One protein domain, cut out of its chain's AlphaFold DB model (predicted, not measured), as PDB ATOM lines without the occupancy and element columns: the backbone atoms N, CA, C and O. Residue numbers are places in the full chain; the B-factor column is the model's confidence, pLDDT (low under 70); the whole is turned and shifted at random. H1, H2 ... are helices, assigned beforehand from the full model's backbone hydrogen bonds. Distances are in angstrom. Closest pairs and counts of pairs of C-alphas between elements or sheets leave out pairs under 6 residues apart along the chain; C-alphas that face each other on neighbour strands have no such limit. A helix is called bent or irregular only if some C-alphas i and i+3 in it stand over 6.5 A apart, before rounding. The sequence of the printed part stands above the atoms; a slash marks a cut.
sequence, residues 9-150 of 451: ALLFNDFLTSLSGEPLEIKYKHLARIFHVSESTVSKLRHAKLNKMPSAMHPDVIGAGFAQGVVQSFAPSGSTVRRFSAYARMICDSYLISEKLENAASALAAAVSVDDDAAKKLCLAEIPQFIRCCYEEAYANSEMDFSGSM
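What this domain is: This is residues 9 to 150 of the 451 residues of an uncharacterized protein of Clostridium sp. KNHs216 (UniProt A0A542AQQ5). One long helix, H8, runs along most of an elongated body of helices: the hairpin of H5 and H6 packs on its first part, with H7 at that end of the body, while H4 also packs on H8, coming closest to it at Pro 128 in that first part, and H1 packs on it farther along, at residues 134 to 142. H2 and H3 make a small corner at the opposite end from H7, and H3 packs on H1 while H2 packs on H4. The printed part has 142 residues with eight named helices, H1 to H8 in order, and no named strand; its class is all helix. It is compact, with a radius of gyration of the C-alphas of 14.5 A, and spans 46 by 29 by 25 A.

Where its parts are: Find C-alpha 12 at (164.634, 295.812, 269.536), where H1 begins; it runs to residue 20. Next come H2, residues 28 to 34, and H3, residues 39 to 46. H4, residues 59 to 72, measures 18.3 A and is irregular: C-alphas 61 and 64 are 8.1 A apart. H5 starts from C-alpha 78 at (182.488, 307.761, 252.137) and runs 24.1 A to residue 94. H6, residues 99 to 109, measures 14.6 A, and H7 is residues 116 to 124. H8, residues 126 to 146, runs 30.1 A to C-alpha 146 at (158.588, 289.504, 275.776).

How they stand to each other: Begin at H8, the hub, which touches four helices. H4 touches it at a steep tilt of 45 degrees, closest at the C-alphas of Ala 67 and Pro 128, 4.9 A. H1 touches its residues 134 to 142 alone, closest at the C-alphas of Phe 12 and Ala 138, 4.5 A. H5, H6 and H8 form an up-and-down bundle, each helix running against the one before. In the hairpin of H5 and H6, the closest C-alphas are those of Ser 85 and Ala 109, 4.6 A. H6 and H8 come closest at the C-alphas of Ala 104 and Phe 130, 5.2 A; H5 and H8 only just touch, with 3 pairs of C-alphas within 8 A, closest at Phe 84 and Ile 127, 7.0 A. H7 touches H5 at the C-alphas of Ala 119 and Gly 78, 5.4 A, and meets H8 only through their link. Farther out, H2 and H3 touch about perpendicular at 80 degrees, closest at the C-alphas of Ala 32 and Glu 39, 5.2 A. H3 touches H1, closest at the C-alphas of Arg 46 and Asn 13, 4.3 A, and H2 touches H4 at the C-alphas of Ile 34 and Gly 69, 5.9 A. H2 and H3 are apart from H8. Every O i to N i+4 pair is within hydrogen-bond range in H1, H2, H3, H5, H6, H7 and H8; in H4, 8 of 10 are.

The domain as a whole: Look for the two farthest C-alphas at Asp 115 and Gly 148, 47.0 A apart. The printed part has no cut. The link from H3 to H4, residues 47 to 58, is long. Mean pLDDT of the printed part is 79.0; residues 48 to 53, 55, 110 to 114 and 140 to 150 are under 70.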
ATOM      1  N   ALA A   9     170.077 298.869 278.221       71.88
ATOM      2  CA  ALA A   9     170.255 297.809 277.226       71.88
ATOM      3  C   ALA A   9     169.653 298.233 275.876       71.88
ATOM      4  O   ALA A   9     168.627 298.916 275.846       71.88
ATOM      5  N   LEU A  10     170.282 297.835 274.769       78.88
ATOM      6  CA  LEU A  10     169.722 298.039 273.435       78.88
ATOM      7  C   LEU A  10     168.584 297.037 273.220       78.88
ATOM      8  O   LEU A  10     168.840 295.853 273.027       78.88
ATOM      9  N   LEU A  11     167.339 297.503 273.278       82.50
ATOM     10  CA  LEU A  11     166.152 296.705 272.966       82.50
ATOM     11  C   LEU A  11     165.807 296.804 271.471       82.50
ATOM     12  O   LEU A  11     166.189 297.750 270.787       82.50
ATOM     13  N   PHE A  12     165.048 295.852 270.941       82.44
ATOM     14  CA  PHE A  12     164.634 295.812 269.536       82.44
ATOM     15  C   PHE A  12     163.769 297.005 269.123       82.44
ATOM     16  O   PHE A  12     163.893 297.502 268.007       82.44
ATOM     17  N   ASN A  13     162.915 297.515 270.012       83.38
ATOM     18  CA  ASN A  13     162.157 298.742 269.759       83.38
ATOM     19  C   ASN A  13     163.066 299.980 269.666       83.38
ATOM     20  O   ASN A  13     162.871 300.819 268.782       83.38
ATOM     21  N   ASP A  14     164.069 300.074 270.542       83.62
ATOM     22  CA  ASP A  14     165.090 301.121 270.528       83.62
ATOM     23  C   ASP A  14     165.943 301.021 269.260       83.62
ATOM     24  O   ASP A  14     166.145 302.018 268.571       83.62
ATOM     25  N   PHE A  15     166.345 299.808 268.885       91.25
ATOM     26  CA  PHE A  15     167.074 299.526 267.658       91.25
ATOM     27  C   PHE A  15     166.286 299.964 266.415       91.25
ATOM     28  O   PHE A  15     166.784 300.768 265.628       91.25
ATOM     29  N   LEU A  16     165.023 299.543 266.272       89.44
ATOM     30  CA  LEU A  16     164.165 299.977 265.160       89.44
ATOM     31  C   LEU A  16     163.959 301.495 265.143       89.44
ATOM     32  O   LEU A  16     163.966 302.107 264.074       89.44
ATOM     33  N   THR A  17     163.789 302.109 266.316       87.38
ATOM     34  CA  THR A  17     163.651 303.565 266.436       87.38
ATOM     35  C   THR A  17     164.927 304.266 265.979       87.38
ATOM     36  O   THR A  17     164.851 305.210 265.194       87.38
ATOM     37  N   SER A  18     166.088 303.760 266.384       90.75
ATOM     38  CA  SER A  18     167.394 304.329 266.056       90.75
ATOM     39  C   SER A  18     167.765 304.185 264.573       90.75
ATOM     40  O   SER A  18     168.299 305.124 263.994       90.75
ATOM     41  N   LEU A  19     167.376 303.087 263.909       90.94
ATOM     42  CA  LEU A  19     167.518 302.941 262.452       90.94
ATOM     43  C   LEU A  19     166.660 303.948 261.676       90.94
ATOM     44  O   LEU A  19     167.051 304.405 260.603       90.94
ATOM     45  N   SER A  20     165.474 304.263 262.198       87.25
ATOM     46  CA  SER A  20     164.543 305.213 261.579       87.25
ATOM     47  C   SER A  20     164.833 306.682 261.902       87.25
ATOM     48  O   SER A  20     164.236 307.558 261.281       87.25
ATOM     49  N   GLY A  21     165.718 306.945 262.865       85.69
ATOM     50  CA  GLY A  21     166.148 308.281 263.265       85.69
ATOM     51  C   GLY A  21     167.507 308.658 262.681       85.69
ATOM     52  O   GLY A  21     168.137 307.884 261.954       85.69
ATOM     53  N   GLU A  22     167.975 309.860 263.008       85.25
ATOM     54  CA  GLU A  22     169.338 310.262 262.672       85.25
ATOM     55  C   GLU A  22     170.363 309.329 263.348       85.25
ATOM     56  O   GLU A  22     170.172 308.931 264.498       85.25
ATOM     57  N   PRO A  23     171.456 308.962 262.652       88.50
ATOM     58  CA  PRO A  23     171.887 309.490 261.358       88.50
ATOM     59  C   PRO A  23     171.450 308.647 260.144       88.50
ATOM     60  O   PRO A  23     171.878 308.964 259.037       88.50
ATOM     61  N   LEU A  24     170.659 307.575 260.289       89.81
ATOM     62  CA  LEU A  24     170.368 306.625 259.193       89.81
ATOM     63  C   LEU A  24     169.032 306.865 258.474       89.81
ATOM     64  O   LEU A  24     168.966 306.690 257.260       89.81
ATOM     65  N   GLU A  25     167.994 307.288 259.197       90.00
ATOM     66  CA  GLU A  25     166.685 307.699 258.663       90.00
ATOM     67  C   GLU A  25     166.019 306.673 257.723       90.00
ATOM     68  O   GLU A  25     165.390 307.005 256.709       90.00
ATOM     69  N   ILE A  26     166.143 305.383 258.040       89.00
ATOM     70  CA  ILE A  26     165.571 304.313 257.223       89.00
ATOM     71  C   ILE A  26     164.047 304.322 257.368       89.00
ATOM     72  O   ILE A  26     163.493 304.092 258.444       89.00
ATOM     73  N   LYS A  27     163.335 304.545 256.257       87.31
ATOM     74  CA  LYS A  27     161.860 304.562 256.263       87.31
ATOM     75  C   LYS A  27     161.296 303.186 256.639       87.31
ATOM     76  O   LYS A  27     161.730 302.175 256.086       87.31
ATOM     77  N   TYR A  28     160.237 303.153 257.454       82.62
ATOM     78  CA  TYR A  28     159.596 301.905 257.906       82.62
ATOM     79  C   TYR A  28     159.142 300.983 256.775       82.62
ATOM     80  O   TYR A  28     159.281 299.770 256.899       82.62
ATOM     81  N   LYS A  29     158.695 301.537 255.640       85.81
ATOM     82  CA  LYS A  29     158.367 300.749 254.442       85.81
ATOM     83  C   LYS A  29     159.533 299.892 253.935       85.81
ATOM     84  O   LYS A  29     159.307 298.825 253.377       85.81
ATOM     85  N   HIS A  30     160.777 300.346 254.112       87.62
ATOM     86  CA  HIS A  30     161.964 299.581 253.728       87.62
ATOM     87  C   HIS A  30     162.273 298.506 254.767       87.62
ATOM     88  O   HIS A  30     162.481 297.362 254.384       87.62
ATOM     89  N   LEU A  31     162.191 298.825 256.063       87.75
ATOM     90  CA  LEU A  31     162.337 297.826 257.130       87.75
ATOM     91  C   LEU A  31     161.298 296.701 256.990       87.75
ATOM     92  O   LEU A  31     161.652 295.531 257.057       87.75
ATOM     93  N   ALA A  32     160.038 297.039 256.705       86.19
ATOM     94  CA  ALA A  32     158.963 296.074 256.474       86.19
ATOM     95  C   ALA A  32     159.261 295.130 255.295       86.19
ATOM     96  O   ALA A  32     159.063 293.922 255.407       86.19
ATOM     97  N   ARG A  33     159.806 295.668 254.193       87.19
ATOM     98  CA  ARG A  33     160.246 294.871 253.036       87.19
ATOM     99  C   ARG A  33     161.397 293.934 253.384       87.19
ATOM    100  O   ARG A  33     161.329 292.772 253.009       87.19
ATOM    101  N   ILE A  34     162.411 294.425 254.099       86.44
ATOM    102  CA  ILE A  34     163.575 293.627 254.513       86.44
ATOM    103  C   ILE A  34     163.140 292.485 255.440       86.44
ATOM    104  O   ILE A  34     163.623 291.371 255.310       86.44
ATOM    105  N   PHE A  35     162.196 292.745 256.345       83.44
ATOM    106  CA  PHE A  35     161.657 291.743 257.263       83.44
ATOM    107  C   PHE A  35     160.626 290.790 256.653       83.44
ATOM    108  O   PHE A  35     160.198 289.860 257.332       83.44
ATOM    109  N   HIS A  36     160.174 291.037 255.423       84.88
ATOM    110  CA  HIS A  36     159.043 290.331 254.817       84.88
ATOM    111  C   HIS A  36     157.759 290.374 255.675       84.88
ATOM    112  O   HIS A  36     157.022 289.394 255.771       84.88
ATOM    113  N   VAL A  37     157.465 291.527 256.291       83.06
ATOM    114  CA  VAL A  37     156.245 291.749 257.093       83.06
ATOM    115  C   VAL A  37     155.515 293.029 256.691       83.06
ATOM    116  O   VAL A  37     156.022 293.855 255.937       83.06
ATOM    117  N   SER A  38     154.306 293.228 257.221       86.31
ATOM    118  CA  SER A  38     153.559 294.475 257.020       86.31
ATOM    119  C   SER A  38     154.183 295.659 257.779       86.31
ATOM    120  O   SER A  38     154.742 295.486 258.865       86.31
ATOM    121  N   GLU A  39     154.004 296.886 257.276       85.81
ATOM    122  CA  GLU A  39     154.397 298.115 257.995       85.81
ATOM    123  C   GLU A  39     153.719 298.221 259.372       85.81
ATOM    124  O   GLU A  39     154.317 298.700 260.338       85.81
ATOM    125  N   SER A  40     152.495 297.695 259.492       83.38
ATOM    126  CA  SER A  40     151.767 297.594 260.761       83.38
ATOM    127  C   SER A  40     152.503 296.713 261.776       83.38
ATOM    128  O   SER A  40     152.592 297.068 262.950       83.38
ATOM    129  N   THR A  41     153.101 295.602 261.338       78.62
ATOM    130  CA  THR A  41     153.904 294.720 262.200       78.62
ATOM    131  C   THR A  41     155.151 295.439 262.720       78.62
ATOM    132  O   THR A  41     155.422 295.390 263.918       78.62
ATOM    133  N   VAL A  42     155.863 296.169 261.855       81.88
ATOM    134  CA  VAL A  42     157.037 296.976 262.247       81.88
ATOM    135  C   VAL A  42     156.645 298.077 263.237       81.88
ATOM    136  O   VAL A  42     157.332 298.291 264.235       81.88
ATOM    137  N   SER A  43     155.503 298.733 263.015       80.88
ATOM    138  CA  SER A  43     154.959 299.737 263.936       80.88
ATOM    139  C   SER A  43     154.625 299.143 265.311       80.88
ATOM    140  O   SER A  43     154.994 299.707 266.343       80.88
ATOM    141  N   LYS A  44     153.995 297.961 265.356       78.56
ATOM    142  CA  LYS A  44     153.708 297.262 266.619       78.56
ATOM    143  C   LYS A  44     154.985 296.878 267.371       78.56
ATOM    144  O   LYS A  44     155.027 297.072 268.581       78.56
ATOM    145  N   LEU A  45     156.016 296.397 266.672       77.50
ATOM    146  CA  LEU A  45     157.324 296.077 267.260       77.50
ATOM    147  C   LEU A  45     157.991 297.309 267.877       77.50
ATOM    148  O   LEU A  45     158.427 297.271 269.023       77.50
ATOM    149  N   ARG A  46     158.000 298.430 267.150       78.50
ATOM    150  CA  ARG A  46     158.561 299.701 267.627       78.50
ATOM    151  C   ARG A  46     157.878 300.210 268.898       78.50
ATOM    152  O   ARG A  46     158.529 300.760 269.774       78.50
ATOM    153  N   HIS A  47     156.564 300.056 268.996       76.19
ATOM    154  CA  HIS A  47     155.808 300.516 270.159       76.19
ATOM    155  C   HIS A  47     155.676 299.454 271.261       76.19
ATOM    156  O   HIS A  47     154.864 299.649 272.162       76.19
ATOM    157  N   ALA A  48     156.425 298.345 271.178       65.44
ATOM    158  CA  ALA A  48     156.339 297.212 272.105       65.44
ATOM    159  C   ALA A  48     154.893 296.696 272.302       65.44
ATOM    160  O   ALA A  48     154.498 296.284 273.385       65.44
ATOM    161  N   LYS A  49     154.077 296.732 271.238       68.81
ATOM    162  CA  LYS A  49     152.654 296.331 271.241       68.81
ATOM    163  C   LYS A  49     152.426 294.869 270.844       68.81
ATOM    164  O   LYS A  49     151.294 294.485 270.551       68.81
ATOM    165  N   LEU A  50     153.488 294.078 270.723       62.03
ATOM    166  CA  LEU A  50     153.387 292.635 270.505       62.03
ATOM    167  C   LEU A  50     153.614 291.911 271.828       62.03
ATOM    168  O   LEU A  50     154.306 292.421 272.689       62.03
ATOM    169  N   ASN A  51     153.052 290.715 271.974       56.62
ATOM    170  CA  ASN A  51     153.262 289.891 273.171       56.62
ATOM    171  C   ASN A  51     154.394 288.864 272.974       56.62
ATOM    172  O   ASN A  51     154.672 288.081 273.873       56.62
ATOM    173  N   LYS A  52     154.997 288.813 271.776       61.97
ATOM    174  CA  LYS A  52     156.122 287.942 271.401       61.97
ATOM    175  C   LYS A  52     156.776 288.404 270.100       61.97
ATOM    176  O   LYS A  52     156.097 288.998 269.254       61.97
ATOM    177  N   MET A  53     158.054 288.068 269.912       66.69
ATOM    178  CA  MET A  53     158.724 288.246 268.621       66.69
ATOM    179  C   MET A  53     158.185 287.266 267.568       66.69
ATOM    180  O   MET A  53     157.904 286.106 267.883       66.69
ATOM    181  N   PRO A  54     158.025 287.695 266.302       70.56
ATOM    182  CA  PRO A  54     157.753 286.774 265.204       70.56
ATOM    183  C   PRO A  54     158.944 285.834 264.975       70.56
ATOM    184  O   PRO A  54     160.057 286.300 264.758       70.56
ATOM    185  N   SER A  55     158.711 284.519 264.927       68.44
ATOM    186  CA  SER A  55     159.767 283.508 264.722       68.44
ATOM    187  C   SER A  55     160.558 283.695 263.421       68.44
ATOM    188  O   SER A  55     161.751 283.410 263.370       68.44
ATOM    189  N   ALA A  56     159.923 284.240 262.379       70.38
ATOM    190  CA  ALA A  56     160.577 284.590 261.116       70.38
ATOM    191  C   ALA A  56     161.640 285.702 261.255       70.38
ATOM    192  O   ALA A  56     162.442 285.895 260.347       70.38
ATOM    193  N   MET A  57     161.650 286.433 262.375       72.56
ATOM    194  CA  MET A  57     162.632 287.475 262.679       72.56
ATOM    195  C   MET A  57     163.816 286.966 263.511       72.56
ATOM    196  O   MET A  57     164.697 287.756 263.844       72.56
ATOM    197  N   HIS A  58     163.881 285.671 263.830       78.00
ATOM    198  CA  HIS A  58     165.010 285.120 264.574       78.00
ATOM    199  C   HIS A  58     166.342 285.386 263.832       78.00
ATOM    200  O   HIS A  58     166.388 285.239 262.603       78.00
ATOM    201  N   PRO A  59     167.437 285.774 264.519       75.56
ATOM    202  CA  PRO A  59     168.697 286.131 263.864       75.56
ATOM    203  C   PRO A  59     169.285 285.031 262.975       75.56
ATOM    204  O   PRO A  59     169.831 285.344 261.918       75.56
ATOM    205  N   ASP A  60     169.098 283.761 263.337       72.31
ATOM    206  CA  ASP A  60     169.532 282.619 262.515       72.31
ATOM    207  C   ASP A  60     168.764 282.502 261.190       72.31
ATOM    208  O   ASP A  60     169.263 281.923 260.229       72.31
ATOM    209  N   VAL A  61     167.551 283.060 261.130       72.31
ATOM    210  CA  VAL A  61     166.681 283.015 259.952       72.31
ATOM    211  C   VAL A  61     166.954 284.205 259.036       72.31
ATOM    212  O   VAL A  61     167.083 284.027 257.827       72.31
ATOM    213  N   ILE A  62     167.049 285.419 259.594       82.19
ATOM    214  CA  ILE A  62     167.088 286.650 258.786       82.19
ATOM    215  C   ILE A  62     168.218 287.621 259.135       82.19
ATOM    216  O   ILE A  62     168.427 288.565 258.388       82.19
ATOM    217  N   GLY A  63     168.993 287.425 260.206       78.62
ATOM    218  CA  GLY A  63     169.942 288.433 260.709       78.62
ATOM    219  C   GLY A  63     170.984 288.895 259.679       78.62
ATOM    220  O   GLY A  63     171.226 290.093 259.527       78.62
ATOM    221  N   ALA A  64     171.553 287.961 258.907       79.62
ATOM    222  CA  ALA A  64     172.488 288.288 257.828       79.62
ATOM    223  C   ALA A  64     171.800 288.994 256.642       79.62
ATOM    224  O   ALA A  64     172.308 290.001 256.146       79.62
ATOM    225  N   GLY A  65     170.627 288.505 256.223       83.50
ATOM    226  CA  GLY A  65     169.839 289.108 255.141       83.50
ATOM    227  C   GLY A  65     169.308 290.496 255.503       83.50
ATOM    228  O   GLY A  65     169.317 291.404 254.675       83.50
ATOM    229  N   PHE A  66     168.939 290.697 256.768       88.50
ATOM    230  CA  PHE A  66     168.514 291.974 257.315       88.50
ATOM    231  C   PHE A  66     169.640 293.005 257.245       88.50
ATOM    232  O   PHE A  66     169.449 294.093 256.703       88.50
ATOM    233  N   ALA A  67     170.828 292.652 257.741       88.56
ATOM    234  CA  ALA A  67     171.968 293.557 257.736       88.56
ATOM    235  C   ALA A  67     172.387 293.951 256.314       88.56
ATOM    236  O   ALA A  67     172.621 295.129 256.044       88.56
ATOM    237  N   GLN A  68     172.403 292.995 255.380       86.56
ATOM    238  CA  GLN A  68     172.654 293.291 253.970       86.56
ATOM    239  C   GLN A  68     171.563 294.187 253.369       86.56
ATOM    240  O   GLN A  68     171.892 295.174 252.713       86.56
ATOM    241  N   GLY A  69     170.283 293.908 253.630       86.38
ATOM    242  CA  GLY A  69     169.164 294.718 253.136       86.38
ATOM    243  C   GLY A  69     169.176 296.159 253.659       86.38
ATOM    244  O   GLY A  69     168.859 297.098 252.923       86.38
ATOM    245  N   VAL A  70     169.608 296.360 254.909       87.81
ATOM    246  CA  VAL A  70     169.819 297.695 255.485       87.81
ATOM    247  C   VAL A  70     170.913 298.440 254.726       87.81
ATOM    248  O   VAL A  70     170.696 299.578 254.316       87.81
ATOM    249  N   VAL A  71     172.064 297.811 254.487       87.25
ATOM    250  CA  VAL A  71     173.198 298.482 253.832       87.25
ATOM    251  C   VAL A  71     172.953 298.725 252.343       87.25
ATOM    252  O   VAL A  71     173.304 299.788 251.841       87.25
ATOM    253  N   GLN A  72     172.252 297.820 251.656       84.88
ATOM    254  CA  GLN A  72     171.828 297.995 250.258       84.88
ATOM    255  C   GLN A  72     170.906 299.205 250.044       84.88
ATOM    256  O   GLN A  72     170.761 299.677 248.919       84.88
ATOM    257  N   SER A  73     170.300 299.736 251.111       83.50
ATOM    258  CA  SER A  73     169.505 300.968 251.041       83.50
ATOM    259  C   SER A  73     170.363 302.233 250.877       83.50
ATOM    260  O   SER A  73     169.815 303.319 250.689       83.50
ATOM    261  N   PHE A  74     171.693 302.111 250.933       86.06
ATOM    262  CA  PHE A  74     172.642 303.212 250.819       86.06
ATOM    263  C   PHE A  74     173.636 302.969 249.679       86.06
ATOM    264  O   PHE A  74     174.090 301.851 249.446       86.06
ATOM    265  N   ALA A  75     174.027 304.040 248.985       85.00
ATOM    266  CA  ALA A  75     175.105 303.964 248.003       85.00
ATOM    267  C   ALA A  75     176.454 303.723 248.715       85.00
ATOM    268  O   ALA A  75     176.722 304.398 249.715       85.00
ATOM    269  N   PRO A  76     177.325 302.826 248.222       84.81
ATOM    270  CA  PRO A  76     178.628 302.577 248.832       84.81
ATOM    271  C   PRO A  76     179.545 303.787 248.609       84.81
ATOM    272  O   PRO A  76     180.112 303.960 247.536       84.81
ATOM    273  N   SER A  77     179.637 304.663 249.608       85.56
ATOM    274  CA  SER A  77     180.360 305.937 249.525       85.56
ATOM    275  C   SER A  77     180.936 306.332 250.881       85.56
ATOM    276  O   SER A  77     180.418 305.924 251.926       85.56
ATOM    277  N   GLY A  78     181.951 307.201 250.890       82.12
ATOM    278  CA  GLY A  78     182.488 307.761 252.137       82.12
ATOM    279  C   GLY A  78     181.441 308.527 252.968       82.12
ATOM    280  O   GLY A  78     181.545 308.607 254.190       82.12
ATOM    281  N   SER A  79     180.382 309.060 252.343       85.94
ATOM    282  CA  SER A  79     179.234 309.647 253.059       85.94
ATOM    283  C   SER A  79     178.462 308.592 253.862       85.94
ATOM    284  O   SER A  79     178.189 308.789 255.045       85.94
ATOM    285  N   THR A  80     178.183 307.438 253.252       88.31
ATOM    286  CA  THR A  80     177.524 306.305 253.915       88.31
ATOM    287  C   THR A  80     178.358 305.789 255.080       88.31
ATOM    288  O   THR A  80     177.835 305.649 256.184       88.31
ATOM    289  N   VAL A  81     179.668 305.605 254.883       87.25
ATOM    290  CA  VAL A  81     180.575 305.187 255.966       87.25
ATOM    291  C   VAL A  81     180.527 306.175 257.133       87.25
ATOM    292  O   VAL A  81     180.396 305.749 258.279       87.25
ATOM    293  N   ARG A  82     180.534 307.490 256.868       87.06
ATOM    294  CA  ARG A  82     180.407 308.515 257.919       87.06
ATOM    295  C   ARG A  82     179.082 308.427 258.678       87.06
ATOM    296  O   ARG A  82     179.097 308.519 259.903       87.06
ATOM    297  N   ARG A  83     177.954 308.201 257.990       89.69
ATOM    298  CA  ARG A  83     176.636 308.028 258.634       89.69
ATOM    299  C   ARG A  83     176.617 306.813 259.559       89.69
ATOM    300  O   ARG A  83     176.208 306.935 260.710       89.69
ATOM    301  N   PHE A  84     177.110 305.665 259.099       91.50
ATOM    302  CA  PHE A  84     177.159 304.462 259.932       91.50
ATOM    303  C   PHE A  84     178.217 304.545 261.044       91.50
ATOM    304  O   PHE A  84     177.990 304.013 262.123       91.50
ATOM    305  N   SER A  85     179.313 305.279 260.843       89.62
ATOM    306  CA  SER A  85     180.294 305.571 261.901       89.62
ATOM    307  C   SER A  85     179.696 306.448 263.004       89.62
ATOM    308  O   SER A  85     179.924 306.205 264.187       89.62
ATOM    309  N   ALA A  86     178.902 307.457 262.634       89.81
ATOM    310  CA  ALA A  86     178.162 308.277 263.592       89.81
ATOM    311  C   ALA A  86     177.108 307.446 264.342       89.81
ATOM    312  O   ALA A  86     176.980 307.570 265.559       89.81
ATOM    313  N   TYR A  87     176.413 306.551 263.636       92.44
ATOM    314  CA  TYR A  87     175.463 305.623 264.243       92.44
ATOM    315  C   TYR A  87     176.153 304.663 265.226       92.44
ATOM    316  O   TYR A  87     175.671 304.485 266.339       92.44
ATOM    317  N   ALA A  88     177.320 304.117 264.873       91.19
ATOM    318  CA  ALA A  88     178.119 303.267 265.755       91.19
ATOM    319  C   ALA A  88     178.519 303.978 267.052       91.19
ATOM    320  O   ALA A  88     178.323 303.425 268.133       91.19
ATOM    321  N   ARG A  89     178.982 305.233 266.967       88.75
ATOM    322  CA  ARG A  89     179.264 306.050 268.160       88.75
ATOM    323  C   ARG A  89     178.018 306.270 269.004       88.75
ATOM    324  O   ARG A  89     178.062 306.041 270.202       88.75
ATOM    325  N   MET A  90     176.894 306.625 268.380       89.81
ATOM    326  CA  MET A  90     175.626 306.801 269.089       89.81
ATOM    327  C   MET A  90     175.213 305.529 269.842       89.81
ATOM    328  O   MET A  90     174.780 305.626 270.991       89.81
ATOM    329  N   ILE A  91     175.361 304.350 269.226       89.06
ATOM    330  CA  ILE A  91     175.062 303.068 269.874       89.06
ATOM    331  C   ILE A  91     175.993 302.832 271.072       89.06
ATOM    332  O   ILE A  91     175.498 302.586 272.172       89.06
ATOM    333  N   CYS A  92     177.308 302.998 270.896       84.31
ATOM    334  CA  CYS A  92     178.283 302.871 271.982       84.31
ATOM    335  C   CYS A  92     178.034 303.862 273.121       84.31
ATOM    336  O   CYS A  92     178.186 303.513 274.291       84.31
ATOM    337  N   ASP A  93     177.653 305.098 272.808       84.00
ATOM    338  CA  ASP A  93     177.470 306.172 273.783       84.00
ATOM    339  C   ASP A  93     176.147 306.048 274.540       84.00
ATOM    340  O   ASP A  93     176.103 306.338 275.736       84.00
ATOM    341  N   SER A  94     175.094 305.568 273.882       79.69
ATOM    342  CA  SER A  94     173.734 305.561 274.439       79.69
ATOM    343  C   SER A  94     173.361 304.247 275.123       79.69
ATOM    344  O   SER A  94     172.527 304.247 276.032       79.69
ATOM    345  N   TYR A  95     173.973 303.133 274.716       77.56
ATOM    346  CA  TYR A  95     173.574 301.800 275.158       77.56
ATOM    347  C   TYR A  95     174.713 301.039 275.827       77.56
ATOM    348  O   TYR A  95     175.898 301.295 275.616       77.56
ATOM    349  N   LEU A  96     174.325 300.102 276.684       72.12
ATOM    350  CA  LEU A  96     175.225 299.101 277.230       72.12
ATOM    351  C   LEU A  96     175.244 297.903 276.274       72.12
ATOM    352  O   LEU A  96     174.212 297.251 276.114       72.12
ATOM    353  N   ILE A  97     176.395 297.666 275.641       74.62
ATOM    354  CA  ILE A  97     176.545 296.771 274.484       74.62
ATOM    355  C   ILE A  97     177.602 295.682 274.695       74.62
ATOM    356  O   ILE A  97     178.474 295.855 275.546       74.62
ATOM    357  N   SER A  98     177.530 294.571 273.943       70.50
ATOM    358  CA  SER A  98     178.513 293.469 274.000       70.50
ATOM    359  C   SER A  98     179.912 293.882 273.533       70.50
ATOM    360  O   SER A  98     180.036 294.771 272.699       70.50
ATOM    361  N   GLU A  99     180.970 293.184 273.974       77.12
ATOM    362  CA  GLU A  99     182.339 293.410 273.479       77.12
ATOM    363  C   GLU A  99     182.409 293.139 271.966       77.12
ATOM    364  O   GLU A  99     183.060 293.857 271.214       77.12
ATOM    365  N   LYS A 100     181.644 292.148 271.487       81.19
ATOM    366  CA  LYS A 100     181.473 291.863 270.057       81.19
ATOM    367  C   LYS A 100     180.924 293.082 269.308       81.19
ATOM    368  O   LYS A 100     181.451 293.432 268.251       81.19
ATOM    369  N   LEU A 101     179.878 293.722 269.838       84.69
ATOM    370  CA  LEU A 101     179.288 294.915 269.235       84.69
ATOM    371  C   LEU A 101     180.195 296.144 269.394       84.69
ATOM    372  O   LEU A 101     180.342 296.907 268.445       84.69
ATOM    373  N   GLU A 102     180.853 296.312 270.538       83.75
ATOM    374  CA  GLU A 102     181.798 297.401 270.808       83.75
ATOM    375  C   GLU A 102     183.020 297.331 269.880       83.75
ATOM    376  O   GLU A 102     183.422 298.351 269.317       83.75
ATOM    377  N   ASN A 103     183.553 296.134 269.626       84.50
ATOM    378  CA  ASN A 103     184.642 295.906 268.676       84.50
ATOM    379  C   ASN A 103     184.206 296.211 267.237       84.50
ATOM    380  O   ASN A 103     184.909 296.926 266.521       84.50
ATOM    381  N   ALA A 104     183.023 295.740 266.822       85.62
ATOM    382  CA  ALA A 104     182.473 296.046 265.499       85.62
ATOM    383  C   ALA A 104     182.205 297.553 265.319       85.62
ATOM    384  O   ALA A 104     182.488 298.129 264.268       85.62
ATOM    385  N   ALA A 105     181.697 298.216 266.359       86.00
ATOM    386  CA  ALA A 105     181.441 299.648 266.361       86.00
ATOM    387  C   ALA A 105     182.739 300.464 266.333       86.00
ATOM    388  O   ALA A 105     182.820 301.455 265.612       86.00
ATOM    389  N   SER A 106     183.762 300.042 267.078       83.12
ATOM    390  CA  SER A 106     185.071 300.702 267.134       83.12
ATOM    391  C   SER A 106     185.826 300.583 265.811       83.12
ATOM    392  O   SER A 106     186.380 301.576 265.335       83.12
ATOM    393  N   ALA A 107     185.775 299.408 265.171       81.81
ATOM    394  CA  ALA A 107     186.324 299.193 263.832       81.81
ATOM    395  C   ALA A 107     185.706 300.158 262.807       81.81
ATOM    396  O   ALA A 107     186.411 300.724 261.971       81.81
ATOM    397  N   LEU A 108     184.400 300.414 262.922       82.38
ATOM    398  CA  LEU A 108     183.695 301.341 262.047       82.38
ATOM    399  C   LEU A 108     183.937 302.813 262.419       82.38
ATOM    400  O   LEU A 108     184.163 303.644 261.546       82.38
ATOM    401  N   ALA A 109     183.956 303.148 263.711       72.12
ATOM    402  CA  ALA A 109     184.154 304.510 264.204       72.12
ATOM    403  C   ALA A 109     185.551 305.078 263.898       72.12
ATOM    404  O   ALA A 109     185.701 306.305 263.856       72.12
ATOM    405  N   ALA A 110     186.544 304.209 263.678       69.00
ATOM    406  CA  ALA A 110     187.892 304.560 263.235       69.00
ATOM    407  C   ALA A 110     187.972 304.914 261.732       69.00
ATOM    408  O   ALA A 110     188.927 305.559 261.303       69.00
ATOM    409  N   ALA A 111     186.960 304.572 260.927       65.88
ATOM    410  CA  ALA A 111     186.955 304.738 259.471       65.88
ATOM    411  C   ALA A 111     186.432 306.116 258.995       65.88
ATOM    412  O   ALA A 111     185.623 306.212 258.074       65.88
ATOM    413  N   VAL A 112     186.866 307.214 259.629       59.19
ATOM    414  CA  VAL A 112     186.291 308.567 259.418       59.19
ATOM    415  C   VAL A 112     186.725 309.218 258.096       59.19
ATOM    416  O   VAL A 112     185.997 310.055 257.558       59.19
ATOM    417  N   SER A 113     187.877 308.822 257.548       60.34
ATOM    418  CA  SER A 113     188.389 309.287 256.253       60.34
ATOM    419  C   SER A 113     188.819 308.096 255.402       60.34
ATOM    420  O   SER A 113     189.878 307.513 255.630       60.34
ATOM    421  N   VAL A 114     187.994 307.727 254.430       66.19
ATOM    422  CA  VAL A 114     188.262 306.612 253.518       66.19
ATOM    423  C   VAL A 114     187.996 307.059 252.093       66.19
ATOM    424  O   VAL A 114     187.008 307.751 251.836       66.19
ATOM    425  N   ASP A 115     188.900 306.683 251.193       73.19
ATOM    426  CA  ASP A 115     188.697 306.790 249.752       73.19
ATOM    427  C   ASP A 115     187.536 305.889 249.282       73.19
ATOM    428  O   ASP A 115     186.996 305.073 250.038       73.19
ATOM    429  N   ASP A 116     187.109 306.059 248.030       70.38
ATOM    430  CA  ASP A 116     185.922 305.377 247.504       70.38
ATOM    431  C   ASP A 116     186.072 303.846 247.432       70.38
ATOM    432  O   ASP A 116     185.075 303.125 247.539       70.38
ATOM    433  N   ASP A 117     187.290 303.317 247.300       73.75
ATOM    434  CA  ASP A 117     187.519 301.871 247.229       73.75
ATOM    435  C   ASP A 117     187.537 301.223 248.620       73.75
ATOM    436  O   ASP A 117     186.932 300.161 248.823       73.75
ATOM    437  N   ALA A 118     188.107 301.894 249.620       78.62
ATOM    438  CA  ALA A 118     187.982 301.488 251.012       78.62
ATOM    439  C   ALA A 118     186.534 301.631 251.520       78.62
ATOM    440  O   ALA A 118     186.055 300.773 252.268       78.62
ATOM    441  N   ALA A 119     185.793 302.644 251.054       79.31
ATOM    442  CA  ALA A 119     184.380 302.812 251.385       79.31
ATOM    443  C   ALA A 119     183.515 301.646 250.882       79.31
ATOM    444  O   ALA A 119     182.659 301.155 251.625       79.31
ATOM    445  N   LYS A 120     183.760 301.143 249.662       82.00
ATOM    446  CA  LYS A 120     183.074 299.945 249.139       82.00
ATOM    447  C   LYS A 120     183.349 298.717 250.002       82.00
ATOM    448  O   LYS A 120     182.412 297.995 250.337       82.00
ATOM    449  N   LYS A 121     184.606 298.494 250.404       83.62
ATOM    450  CA  LYS A 121     184.984 297.354 251.255       83.62
ATOM    451  C   LYS A 121     184.276 297.394 252.612       83.62
ATOM    452  O   LYS A 121     183.723 296.386 253.044       83.62
ATOM    453  N   LEU A 122     184.223 298.566 253.246       84.31
ATOM    454  CA  LEU A 122     183.515 298.761 254.516       84.31
ATOM    455  C   LEU A 122     182.003 298.549 254.372       84.31
ATOM    456  O   LEU A 122     181.396 297.894 255.215       84.31
ATOM    457  N   CYS A 123     181.397 299.038 253.285       85.31
ATOM    458  CA  CYS A 123     179.974 298.823 253.008       85.31
ATOM    459  C   CYS A 123     179.632 297.351 252.723       85.31
ATOM    460  O   CYS A 123     178.502 296.939 252.957       85.31
ATOM    461  N   LEU A 124     180.578 296.545 252.236       83.94
ATOM    462  CA  LEU A 124     180.340 295.130 251.937       83.94
ATOM    463  C   LEU A 124     180.607 294.191 253.120       83.94
ATOM    464  O   LEU A 124     180.026 293.109 253.156       83.94
ATOM    465  N   ALA A 125     181.455 294.583 254.076       83.88
ATOM    466  CA  ALA A 125     181.885 293.710 255.171       83.88
ATOM    467  C   ALA A 125     181.584 294.291 256.561       83.88
ATOM    468  O   ALA A 125     180.761 293.742 257.294       83.88
ATOM    469  N   GLU A 126     182.201 295.420 256.910       87.25
ATOM    470  CA  GLU A 126     182.182 295.948 258.282       87.25
ATOM    471  C   GLU A 126     180.825 296.545 258.681       87.25
ATOM    472  O   GLU A 126     180.329 296.286 259.776       87.25
ATOM    473  N   ILE A 127     180.172 297.300 257.787       90.81
ATOM    474  CA  ILE A 127     178.854 297.887 258.077       90.81
ATOM    475  C   ILE A 127     177.782 296.793 258.238       90.81
ATOM    476  O   ILE A 127     177.069 296.825 259.246       90.81
ATOM    477  N   PRO A 128     177.654 295.801 257.330       90.50
ATOM    478  CA  PRO A 128     176.736 294.686 257.542       90.50
ATOM    479  C   PRO A 128     177.039 293.915 258.830       90.50
ATOM    480  O   PRO A 128     176.114 293.573 259.563       90.50
ATOM    481  N   GLN A 129     178.314 293.684 259.153       88.75
ATOM    482  CA  GLN A 129     178.683 292.980 260.379       88.75
ATOM    483  C   GLN A 129     178.267 293.757 261.634       88.75
ATOM    484  O   GLN A 129     177.690 293.175 262.554       88.75
ATOM    485  N   PHE A 130     178.484 295.072 261.658       93.44
ATOM    486  CA  PHE A 130     178.049 295.938 262.750       93.44
ATOM    487  C   PHE A 130     176.518 295.955 262.908       93.44
ATOM    488  O   PHE A 130     176.005 295.766 264.014       93.44
ATOM    489  N   ILE A 131     175.768 296.106 261.809       93.25
ATOM    490  CA  ILE A 131     174.295 296.101 261.843       93.25
ATOM    491  C   ILE A 131     173.748 294.742 262.271       93.25
ATOM    492  O   ILE A 131     172.791 294.687 263.043       93.25
ATOM    493  N   ARG A 132     174.374 293.649 261.831       89.75
ATOM    494  CA  ARG A 132     174.038 292.299 262.281       89.75
ATOM    495  C   ARG A 132     174.261 292.141 263.785       89.75
ATOM    496  O   ARG A 132     173.393 291.597 264.456       89.75
ATOM    497  N   CYS A 133     175.374 292.645 264.321       85.62
ATOM    498  CA  CYS A 133     175.639 292.592 265.761       85.62
ATOM    499  C   CYS A 133     174.614 293.419 266.556       85.62
ATOM    500  O   CYS A 133     174.101 292.929 267.558       85.62
ATOM    501  N   CYS A 134     174.242 294.615 266.076       88.44
ATOM    502  CA  CYS A 134     173.159 295.401 266.680       88.44
ATOM    503  C   CYS A 134     171.834 294.628 266.677       88.44
ATOM    504  O   CYS A 134     171.116 294.622 267.672       88.44
ATOM    505  N   TYR A 135     171.514 293.981 265.553       86.75
ATOM    506  CA  TYR A 135     170.290 293.208 265.376       86.75
ATOM    507  C   TYR A 135     170.220 292.011 266.326       86.75
ATOM    508  O   TYR A 135     169.226 291.843 267.027       86.75
ATOM    509  N   GLU A 136     171.270 291.188 266.347       82.50
ATOM    510  CA  GLU A 136     171.385 290.005 267.206       82.50
ATOM    511  C   GLU A 136     171.230 290.384 268.682       82.50
ATOM    512  O   GLU A 136     170.467 289.750 269.409       82.50
ATOM    513  N   GLU A 137     171.905 291.452 269.106       78.50
ATOM    514  CA  GLU A 137     171.871 291.917 270.488       78.50
ATOM    515  C   GLU A 137     170.507 292.501 270.872       78.50
ATOM    516  O   GLU A 137     169.947 292.142 271.906       78.50
ATOM    517  N   ALA A 138     169.925 293.336 270.009       80.56
ATOM    518  CA  ALA A 138     168.615 293.925 270.243       80.56
ATOM    519  C   ALA A 138     167.492 292.877 270.233       80.56
ATOM    520  O   ALA A 138     166.571 292.948 271.047       80.56
ATOM    521  N   TYR A 139     167.573 291.895 269.328       77.75
ATOM    522  CA  TYR A 139     166.619 290.790 269.249       77.75
ATOM    523  C   TYR A 139     166.682 289.951 270.520       77.75
ATOM    524  O   TYR A 139     165.646 289.710 271.138       77.75
ATOM    525  N   ALA A 140     167.893 289.571 270.937       68.06
ATOM    526  CA  ALA A 140     168.092 288.825 272.166       68.06
ATOM    527  C   ALA A 140     167.500 289.608 273.349       68.06
ATOM    528  O   ALA A 140     166.606 289.098 274.020       68.06
ATOM    529  N   ASN A 141     167.909 290.862 273.556       61.97
ATOM    530  CA  ASN A 141     167.439 291.670 274.686       61.97
ATOM    531  C   ASN A 141     165.909 291.883 274.700       61.97
ATOM    532  O   ASN A 141     165.337 292.055 275.772       61.97
ATOM    533  N   SER A 142     165.223 291.848 273.550       65.19
ATOM    534  CA  SER A 142     163.758 291.981 273.494       65.19
ATOM    535  C   SER A 142     162.979 290.673 273.545       65.19
ATOM    536  O   SER A 142     161.883 290.682 274.092       65.19
ATOM    537  N   GLU A 143     163.480 289.546 273.033       57.03
ATOM    538  CA  GLU A 143     162.847 288.246 273.324       57.03
ATOM    539  C   GLU A 143     162.837 287.955 274.822       57.03
ATOM    540  O   GLU A 143     161.880 287.390 275.356       57.03
ATOM    541  N   MET A 144     163.870 288.421 275.511       44.41
ATOM    542  CA  MET A 144     163.941 288.413 276.959       44.41
ATOM    543  C   MET A 144     162.855 289.283 277.619       44.41
ATOM    544  O   MET A 144     162.224 288.891 278.599       44.41
ATOM    545  N   ASP A 145     162.572 290.452 277.048       42.88
ATOM    546  CA  ASP A 145     161.520 291.350 277.534       42.88
ATOM    547  C   ASP A 145     160.107 290.764 277.291       42.88
ATOM    548  O   ASP A 145     159.256 290.771 278.181       42.88
ATOM    549  N   PHE A 146     159.873 290.136 276.127       36.59
ATOM    550  CA  PHE A 146     158.588 289.504 275.776       36.59
ATOM    551  C   PHE A 146     158.279 288.213 276.539       36.59
ATOM    552  O   PHE A 146     157.118 287.937 276.833       36.59
ATOM    553  N   SER A 147     159.293 287.409 276.858       33.38
ATOM    554  CA  SER A 147     159.127 286.161 277.618       33.38
ATOM    555  C   SER A 147     158.922 286.395 279.117       33.38
ATOM    556  O   SER A 147     158.767 285.443 279.877       33.38
ATOM    557  N   GLY A 148     158.956 287.652 279.575       29.92
ATOM    558  CA  GLY A 148     159.045 287.949 280.998       29.92
ATOM    559  C   GLY A 148     160.303 287.347 281.641       29.92
ATOM    560  O   GLY A 148     160.354 287.141 282.849       29.92
ATOM    561  N   SER A 149     161.319 287.040 280.845       30.36
ATOM    562  CA  SER A 149     162.551 286.393 281.256       30.36
ATOM    563  C   SER A 149     163.666 287.313 280.784       30.36
ATOM    564  O   SER A 149     164.105 287.194 279.646       30.36
ATOM    565  N   MET A 150     164.127 288.248 281.630       30.92
ATOM    566  CA  MET A 150     165.347 289.033 281.365       30.92
ATOM    567  C   MET A 150     166.602 288.134 281.399       30.92
ATOM    568  O   MET A 150     167.438 288.180 282.288       30.92
TER     569      MET A 150